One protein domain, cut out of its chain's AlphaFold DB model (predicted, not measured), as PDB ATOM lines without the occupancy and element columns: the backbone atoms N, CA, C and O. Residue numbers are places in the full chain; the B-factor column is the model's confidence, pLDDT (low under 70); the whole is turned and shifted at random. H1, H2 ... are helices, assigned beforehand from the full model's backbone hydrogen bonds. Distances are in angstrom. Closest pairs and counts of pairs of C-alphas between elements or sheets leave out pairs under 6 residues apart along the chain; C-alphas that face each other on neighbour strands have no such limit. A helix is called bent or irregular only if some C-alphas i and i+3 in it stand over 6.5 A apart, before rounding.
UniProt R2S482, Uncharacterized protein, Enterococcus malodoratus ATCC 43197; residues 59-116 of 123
ATOM      1  N   PRO A  59      48.463  24.778  28.259       90.12
ATOM      2  CA  PRO A  59      47.682  25.573  29.211       90.12
ATOM      3  C   PRO A  59      47.471  24.912  30.581       90.12
ATOM      4  O   PRO A  59      47.013  25.582  31.506       90.12
ATOM      5  N   PHE A  60      47.742  23.610  30.700       90.06
ATOM      6  CA  PHE A  60      47.505  22.800  31.900       90.06
ATOM      7  C   PHE A  60      48.803  22.341  32.569       90.06
ATOM      8  O   PHE A  60      48.758  21.576  33.529       90.06
ATOM      9  N   ARG A  61      49.963  22.810  32.095       90.94
ATOM     10  CA  ARG A  61      51.274  22.338  32.553       90.94
ATOM     11  C   ARG A  61      51.494  22.508  34.059       90.94
ATOM     12  O   ARG A  61      52.040  21.607  34.682       90.94
ATOM     13  N   SER A  62      51.035  23.618  34.640       91.25
ATOM     14  CA  SER A  62      51.114  23.866  36.086       91.25
ATOM     15  C   SER A  62      50.269  22.882  36.896       91.25
ATOM     16  O   SER A  62      50.752  22.314  37.866       91.25
ATOM     17  N   ILE A  63      49.034  22.627  36.454       87.31
ATOM     18  CA  ILE A  63      48.106  21.694  37.110       87.31
ATOM     19  C   ILE A  63      48.665  20.271  37.054       87.31
ATOM     20  O   ILE A  63      48.616  19.545  38.040       87.31
ATOM     21  N   ILE A  64      49.223  19.870  35.909       89.69
ATOM     22  CA  ILE A  64      49.838  18.549  35.755       89.69
ATOM     23  C   ILE A  64      51.027  18.408  36.711       89.69
ATOM     24  O   ILE A  64      51.113  17.402  37.404       89.69
ATOM     25  N   GLN A  65      51.899  19.417  36.788       92.81
ATOM     26  CA  GLN A  65      53.073  19.394  37.663       92.81
ATOM     27  C   GLN A  65      52.686  19.229  39.143       92.81
ATOM     28  O   GLN A  65      53.183  18.322  39.802       92.81
ATOM     29  N   GLU A  66      51.725  20.023  39.625       90.56
ATOM     30  CA  GLU A  66      51.214  19.942  41.001       90.56
ATOM     31  C   GLU A  66      50.644  18.547  41.319       90.56
ATOM     32  O   GLU A  66      50.908  17.969  42.370       90.56
ATOM     33  N   LYS A  67      49.870  17.959  40.396       87.62
ATOM     34  CA  LYS A  67      49.255  16.639  40.613       87.62
ATOM     35  C   LYS A  67      50.256  15.487  40.513       87.62
ATOM     36  O   LYS A  67      50.059  14.467  41.173       87.62
ATOM     37  N   VAL A  68      51.320  15.644  39.727       92.00
ATOM     38  CA  VAL A  68      52.437  14.690  39.686       92.00
ATOM     39  C   VAL A  68      53.207  14.711  41.007       92.00
ATOM     40  O   VAL A  68      53.496  13.645  41.542       92.00
ATOM     41  N   GLU A  69      53.474  15.891  41.572       92.06
ATOM     42  CA  GLU A  69      54.141  16.041  42.877       92.06
ATOM     43  C   GLU A  69      53.330  15.420  44.025       92.06
ATOM     44  O   GLU A  69      53.895  14.814  44.931       92.06
ATOM     45  N   LEU A  70      51.998  15.480  43.939       87.69
ATOM     46  CA  LEU A  70      51.082  14.811  44.869       87.69
ATOM     47  C   LEU A  70      50.994  13.282  44.677       87.69
ATOM     48  O   LEU A  70      50.263  12.618  45.410       87.69
ATOM     49  N   GLY A  71      51.682  12.706  43.685       88.94
ATOM     50  CA  GLY A  71      51.663  11.263  43.419       88.94
ATOM     51  C   GLY A  71      50.329  10.744  42.869       88.94
ATOM     52  O   GLY A  71      49.961   9.590  43.102       88.94
ATOM     53  N   CYS A  72      49.567  11.583  42.158       82.88
ATOM     54  CA  CYS A  72      48.278  11.187  41.590       82.88
ATOM     55  C   CYS A  72      48.435  10.201  40.418       82.88
ATOM     56  O   CYS A  72      49.364  10.290  39.618       82.88
ATOM     57  N   SER A  73      47.462   9.294  40.264       90.38
ATOM     58  CA  SER A  73      47.377   8.417  39.088       90.38
ATOM     59  C   SER A  73      47.114   9.228  37.814       90.38
ATOM     60  O   SER A  73      46.395  10.230  37.842       90.38
ATOM     61  N   ALA A  74      47.629   8.760  36.674       84.44
ATOM     62  CA  ALA A  74      47.455   9.403  35.371       84.44
ATOM     63  C   ALA A  74      45.976   9.645  35.002       84.44
ATOM     64  O   ALA A  74      45.650  10.674  34.411       84.44
ATOM     65  N   SER A  75      45.076   8.738  35.401       83.00
ATOM     66  CA  SER A  75      43.629   8.885  35.183       83.00
ATOM     67  C   SER A  75      43.056  10.099  35.929       83.00
ATOM     68  O   SER A  75      42.332  10.910  35.350       83.00
ATOM     69  N   ALA A  76      43.477  10.303  37.181       78.19
ATOM     70  CA  ALA A  76      43.052  11.445  37.987       78.19
ATOM     71  C   ALA A  76      43.589  12.776  37.435       78.19
ATOM     72  O   ALA A  76      42.874  13.780  37.435       78.19
ATOM     73  N   ILE A  77      44.824  12.786  36.918       86.12
ATOM     74  CA  ILE A  77      45.422  13.964  36.270       86.12
ATOM     75  C   ILE A  77      44.624  14.342  35.015       86.12
ATOM     76  O   ILE A  77      44.261  15.507  34.844       86.12
ATOM     77  N   TYR A  78      44.297  13.362  34.166       86.56
ATOM     78  CA  TYR A  78      43.485  13.578  32.967       86.56
ATOM     79  C   TYR A  78      42.111  14.165  33.303       86.56
ATOM     80  O   TYR A  78      41.695  15.160  32.703       86.56
ATOM     81  N   LEU A  79      41.441  13.595  34.305       83.94
ATOM     82  CA  LEU A  79      40.148  14.076  34.767       83.94
ATOM     83  C   LEU A  79      40.222  15.525  35.263       83.94
ATOM     84  O   LEU A  79      39.430  16.378  34.855       83.94
ATOM     85  N   CYS A  80      41.219  15.836  36.088       80.69
ATOM     86  CA  CYS A  80      41.445  17.191  36.579       80.69
ATOM     87  C   CYS A  80      41.635  18.192  35.424       80.69
ATOM     88  O   CYS A  80      41.053  19.280  35.443       80.69
ATOM     89  N   CYS A  81      42.389  17.822  34.384       84.50
ATOM     90  CA  CYS A  81      42.543  18.642  33.183       84.50
ATOM     91  C   CYS A  81      41.224  18.811  32.408       84.50
ATOM     92  O   CYS A  81      40.934  19.918  31.952       84.50
ATOM     93  N   ALA A  82      40.409  17.759  32.284       83.12
ATOM     94  CA  ALA A  82      39.117  17.811  31.599       83.12
ATOM     95  C   ALA A  82      38.120  18.740  32.314       83.12
ATOM     96  O   ALA A  82      37.488  19.586  31.677       83.12
ATOM     97  N   ILE A  83      38.050  18.661  33.646       79.50
ATOM     98  CA  ILE A  83      37.219  19.548  34.472       79.50
ATOM     99  C   ILE A  83      37.702  20.999  34.350       79.50
ATOM    100  O   ILE A  83      36.898  21.914  34.169       79.50
ATOM    101  N   ALA A  84      39.016  21.233  34.414       80.81
ATOM    102  CA  ALA A  84      39.588  22.570  34.259       80.81
ATOM    103  C   ALA A  84      39.334  23.156  32.859       80.81
ATOM    104  O   ALA A  84      39.084  24.356  32.727       80.81
ATOM    105  N   PHE A  85      39.367  22.322  31.817       82.75
ATOM    106  CA  PHE A  85      39.012  22.712  30.453       82.75
ATOM    107  C   PHE A  85      37.534  23.109  30.353       82.75
ATOM    108  O   PHE A  85      37.222  24.178  29.830       82.75
ATOM    109  N   TYR A  86      36.636  22.304  30.924       78.38
ATOM    110  CA  TYR A  86      35.199  22.574  30.945       78.38
ATOM    111  C   TYR A  86      34.859  23.881  31.677       78.38
ATOM    112  O   TYR A  86      34.099  24.703  31.165       78.38
ATOM    113  N   LYS A  87      35.489  24.135  32.832       75.94
ATOM    114  CA  LYS A  87      35.306  25.381  33.600       75.94
ATOM    115  C   LYS A  87      35.719  26.638  32.824       75.94
ATOM    116  O   LYS A  87      35.163  27.705  33.063       75.94
ATOM    117  N   LYS A  88      36.677  26.525  31.897       75.50
ATOM    118  CA  LYS A  88      37.104  27.629  31.018       75.50
ATOM    119  C   LYS A  88      36.172  27.852  29.820       75.50
ATOM    120  O   LYS A  88      36.332  28.846  29.112       75.50
ATOM    121  N   MET A  89      35.223  26.952  29.561       79.69
ATOM    122  CA  MET A  89      34.268  27.078  28.461       79.69
ATOM    123  C   MET A  89      33.222  28.165  28.761       79.69
ATOM    124  O   MET A  89      32.932  28.443  29.918       79.69
ATOM    125  N   GLN A  90      32.631  28.797  27.741       70.81
ATOM    126  CA  GLN A  90      31.580  29.811  27.940       70.81
ATOM    127  C   GLN A  90      30.340  29.200  28.630       70.81
ATOM    128  O   GLN A  90      29.966  28.079  28.283       70.81
ATOM    129  N   PRO A  91      29.641  29.915  29.535       70.69
ATOM    130  CA  PRO A  91      28.568  29.352  30.370       70.69
ATOM    131  C   PRO A  91      27.402  28.763  29.562       70.69
ATOM    132  O   PRO A  91      26.850  27.731  29.931       70.69
ATOM    133  N   LYS A  92      27.084  29.348  28.401       68.50
ATOM    134  CA  LYS A  92      26.074  28.815  27.464       68.50
ATOM    135  C   LYS A  92      26.462  27.458  26.863       68.50
ATOM    136  O   LYS A  92      25.603  26.662  26.505       68.50
ATOM    137  N   VAL A  93      27.763  27.215  26.714       66.75
ATOM    138  CA  VAL A  93      28.300  25.956  26.186       66.75
ATOM    139  C   VAL A  93      28.426  24.926  27.309       66.75
ATOM    140  O   VAL A  93      28.175  23.747  27.082       66.75
ATOM    141  N   GLN A  94      28.709  25.376  28.537       62.22
ATOM    142  CA  GLN A  94      28.650  24.530  29.730       62.22
ATOM    143  C   GLN A  94      27.241  23.945  29.913       62.22
ATOM    144  O   GLN A  94      27.098  22.733  30.004       62.22
ATOM    145  N   SER A  95      26.174  24.751  29.858       63.22
ATOM    146  CA  SER A  95      24.800  24.232  30.012       63.22
ATOM    147  C   SER A  95      24.413  23.175  28.967       63.22
ATOM    148  O   SER A  95      23.617  22.291  29.263       63.22
ATOM    149  N   PHE A  96      24.990  23.241  27.762       63.19
ATOM    150  CA  PHE A  96      24.760  22.263  26.691       63.19
ATOM    151  C   PHE A  96      25.562  20.963  26.878       63.19
ATOM    152  O   PHE A  96      25.106  19.891  26.497       63.19
ATOM    153  N   ALA A  97      26.759  21.041  27.463       57.97
ATOM    154  CA  ALA A  97      27.614  19.881  27.710       57.97
ATOM    155  C   ALA A  97      27.309  19.182  29.057       57.97
ATOM    156  O   ALA A  97      27.509  17.973  29.180       57.97
ATOM    157  N   ALA A  98      26.755  19.897  30.043       58.34
ATOM    158  CA  ALA A  98      26.329  19.341  31.333       58.34
ATOM    159  C   ALA A  98      25.293  18.215  31.182       58.34
ATOM    160  O   ALA A  98      25.366  17.205  31.874       58.34
ATOM    161  N   THR A  99      24.367  18.341  30.232       56.12
ATOM    162  CA  THR A  99      23.309  17.346  29.993       56.12
ATOM    163  C   THR A  99      23.816  16.025  29.410       56.12
ATOM    164  O   THR A  99      23.069  15.053  29.409       56.12
ATOM    165  N   SER A 100      25.070  15.955  28.945       54.72
ATOM    166  CA  SER A 100      25.645  14.748  28.328       54.72
ATOM    167  C   SER A 100      26.822  14.130  29.091       54.72
ATOM    168  O   SER A 100      27.157  12.980  28.827       54.72
ATOM    169  N   PHE A 101      27.439  14.844  30.044       49.69
ATOM    170  CA  PHE A 101      28.687  14.401  30.693       49.69
ATOM    171  C   PHE A 101      28.610  14.270  32.227       49.69
ATOM    172  O   PHE A 101      29.426  13.567  32.818       49.69
ATOM    173  N   PHE A 102      27.647  14.920  32.894       45.53
ATOM    174  CA  PHE A 102      27.647  15.050  34.362       45.53
ATOM    175  C   PHE A 102      27.080  13.842  35.127       45.53
ATOM    176  O   PHE A 102      27.423  13.658  36.287       45.53
ATOM    177  N   LEU A 103      26.288  12.969  34.492       46.66
ATOM    178  CA  LEU A 103      25.676  11.810  35.169       46.66
ATOM    179  C   LEU A 103      26.660  10.677  35.524       46.66
ATOM    180  O   LEU A 103      26.259   9.718  36.174       46.66
ATOM    181  N   GLN A 104      27.937  10.779  35.139       49.31
ATOM    182  CA  GLN A 104      28.950   9.761  35.444       49.31
ATOM    183  C   GLN A 104      29.924  10.172  36.571       49.31
ATOM    184  O   GLN A 104      30.674   9.326  37.045       49.31
ATOM    185  N   TYR A 105      29.942  11.445  36.997       52.91
ATOM    186  CA  TYR A 105      31.042  12.009  37.805       52.91
ATOM    187  C   TYR A 105      30.773  12.199  39.300       52.91
ATOM    188  O   TYR A 105      31.705  12.524  40.038       52.91
ATOM    189  N   ASP A 106      29.554  11.947  39.773       46.03
ATOM    190  CA  ASP A 106      29.254  12.021  41.207       46.03
ATOM    191  C   ASP A 106      29.780  10.810  42.007       46.03
ATOM    192  O   ASP A 106      29.826  10.870  43.231       46.03
ATOM    193  N   LEU A 107      30.264   9.740  41.354       44.88
ATOM    194  CA  LEU A 107      30.746   8.524  42.034       44.88
ATOM    195  C   LEU A 107      32.245   8.525  42.405       44.88
ATOM    196  O   LEU A 107      32.647   7.750  43.268       44.88
ATOM    197  N   ASP A 108      33.072   9.415  41.839       44.41
ATOM    198  CA  ASP A 108      34.533   9.403  42.076       44.41
ATOM    199  C   ASP A 108      35.029  10.499  43.049       44.41
ATOM    200  O   ASP A 108      36.181  10.471  43.497       44.41
ATOM    201  N   ASN A 109      34.172  11.456  43.432       48.50
ATOM    202  CA  ASN A 109      34.519  12.528  44.383       48.50
ATOM    203  C   ASN A 109      34.614  12.052  45.847       48.50
ATOM    204  O   ASN A 109      35.282  12.698  46.661       48.50
ATOM    205  N   GLU A 110      34.016  10.909  46.191       47.38
ATOM    206  CA  GLU A 110      34.245  10.267  47.494       47.38
ATOM    207  C   GLU A 110      35.633   9.611  47.576       47.38
ATOM    208  O   GLU A 110      36.260   9.607  48.637       47.38
ATOM    209  N   PHE A 111      36.189   9.145  46.451       43.16
ATOM    210  CA  PHE A 111      37.487   8.461  46.427       43.16
ATOM    211  C   PHE A 111      38.676   9.415  46.630       43.16
ATOM    212  O   PHE A 111      39.695   9.037  47.213       43.16
ATOM    213  N   PHE A 112      38.554  10.671  46.179       43.25
ATOM    214  CA  PHE A 112      39.612  11.677  46.327       43.25
ATOM    215  C   PHE A 112      39.692  12.242  47.755       43.25
ATOM    216  O   PHE A 112      40.787  12.509  48.253       43.25
ATOM    217  N   ASN A 113      38.554  12.353  48.448       44.72
ATOM    218  CA  ASN A 113      38.509  12.789  49.847       44.72
ATOM    219  C   ASN A 113      39.015  11.713  50.823       44.72
ATOM    220  O   ASN A 113      39.575  12.054  51.863       44.72
ATOM    221  N   LEU A 114      38.909  10.424  50.479       45.19
ATOM    222  CA  LEU A 114      39.410   9.343  51.335       45.19
ATOM    223  C   LEU A 114      40.950   9.318  51.431       45.19
ATOM    224  O   LEU A 114      41.508   8.989  52.478       45.19
ATOM    225  N   LYS A 115      41.647   9.699  50.351       42.22
ATOM    226  CA  LYS A 115      43.121   9.647  50.249       42.22
ATOM    227  C   LYS A 115      43.849  10.842  50.876       42.22
ATOM    228  O   LYS A 115      45.062  10.784  51.036       42.22
ATOM    229  N   LEU A 116      43.115  11.896  51.238       44.34
ATOM    230  CA  LEU A 116      43.621  13.073  51.959       44.34
ATOM    231  C   LEU A 116      43.472  12.953  53.485       44.34
ATOM    232  O   LEU A 116      43.821  13.885  54.209       44.34
TER     233      LEU A 116
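Overview. This is residues 59 to 116 of the 123 residues of an uncharacterized protein of Enterococcus malodoratus ATCC 43197 (UniProt R2S482). Two helices, H1 and H2, fold into a hairpin; H3 turns back from the far end of H2 as the second arm of an open V, and the short H4 sits apart from the other helices. The whole is flat, with spans of 34 by 27 by 15 A, and only just loose, close to compact, with a radius of gyration of the C-alphas of 12.8 A. The printed part has 58 residues with four named helices, H1 to H4 in order, and no named strand; its class is all helix.

Along the chain. Find C-alpha 59 at (47.682, 25.573, 29.211); from there H1, residues 59 to 69, runs 17.9 A. It is irregular, with C-alphas 59 and 62 7.9 A apart. H2, residues 74 to 87, begins at (47.455, 9.403, 35.371) and runs 20.2 A. H3, residues 91 to 104, also runs 20.2 A and is irregular, with C-alphas 100 and 103 7.4 A apart. H4, residues 109 to 114, runs 9.1 A to C-alpha 114 at (39.410, 9.343, 51.335).

Arrangement. Look first at the helical hairpin of H1 and H2, which touch, H2 with residues 77 to 81 alone. Their closest C-alphas, of Lys 67 and Ile 77, are 6.4 A apart. They run opposite ways at a steep tilt of 36 degrees, only just beyond shallow. H2 and H3 are close but not clearly touching; their closest C-alphas, of Tyr 86 and Gln 94, are 6.9 A apart. They run opposite ways at a shallow tilt of 32 degrees, only just short of steep. H4 is apart from H1, H2 and H3, and H1 is apart from H3. Every O i to N i+4 pair is within hydrogen-bond range in H2, against 6 of 7 in H1, 5 of 10 in H3 and 1 of 2 in H4.

Size, cuts and confidence. The two farthest C-alphas, of Gly 71 and Lys 92, are 34.9 A apart. The printed part has no cut, and its three links are tight. Residues 99 to 104 of H3 stand free. Look at the B-factor column: the mean pLDDT of the printed part is 70.3, and residues 92 to 116 are under 70.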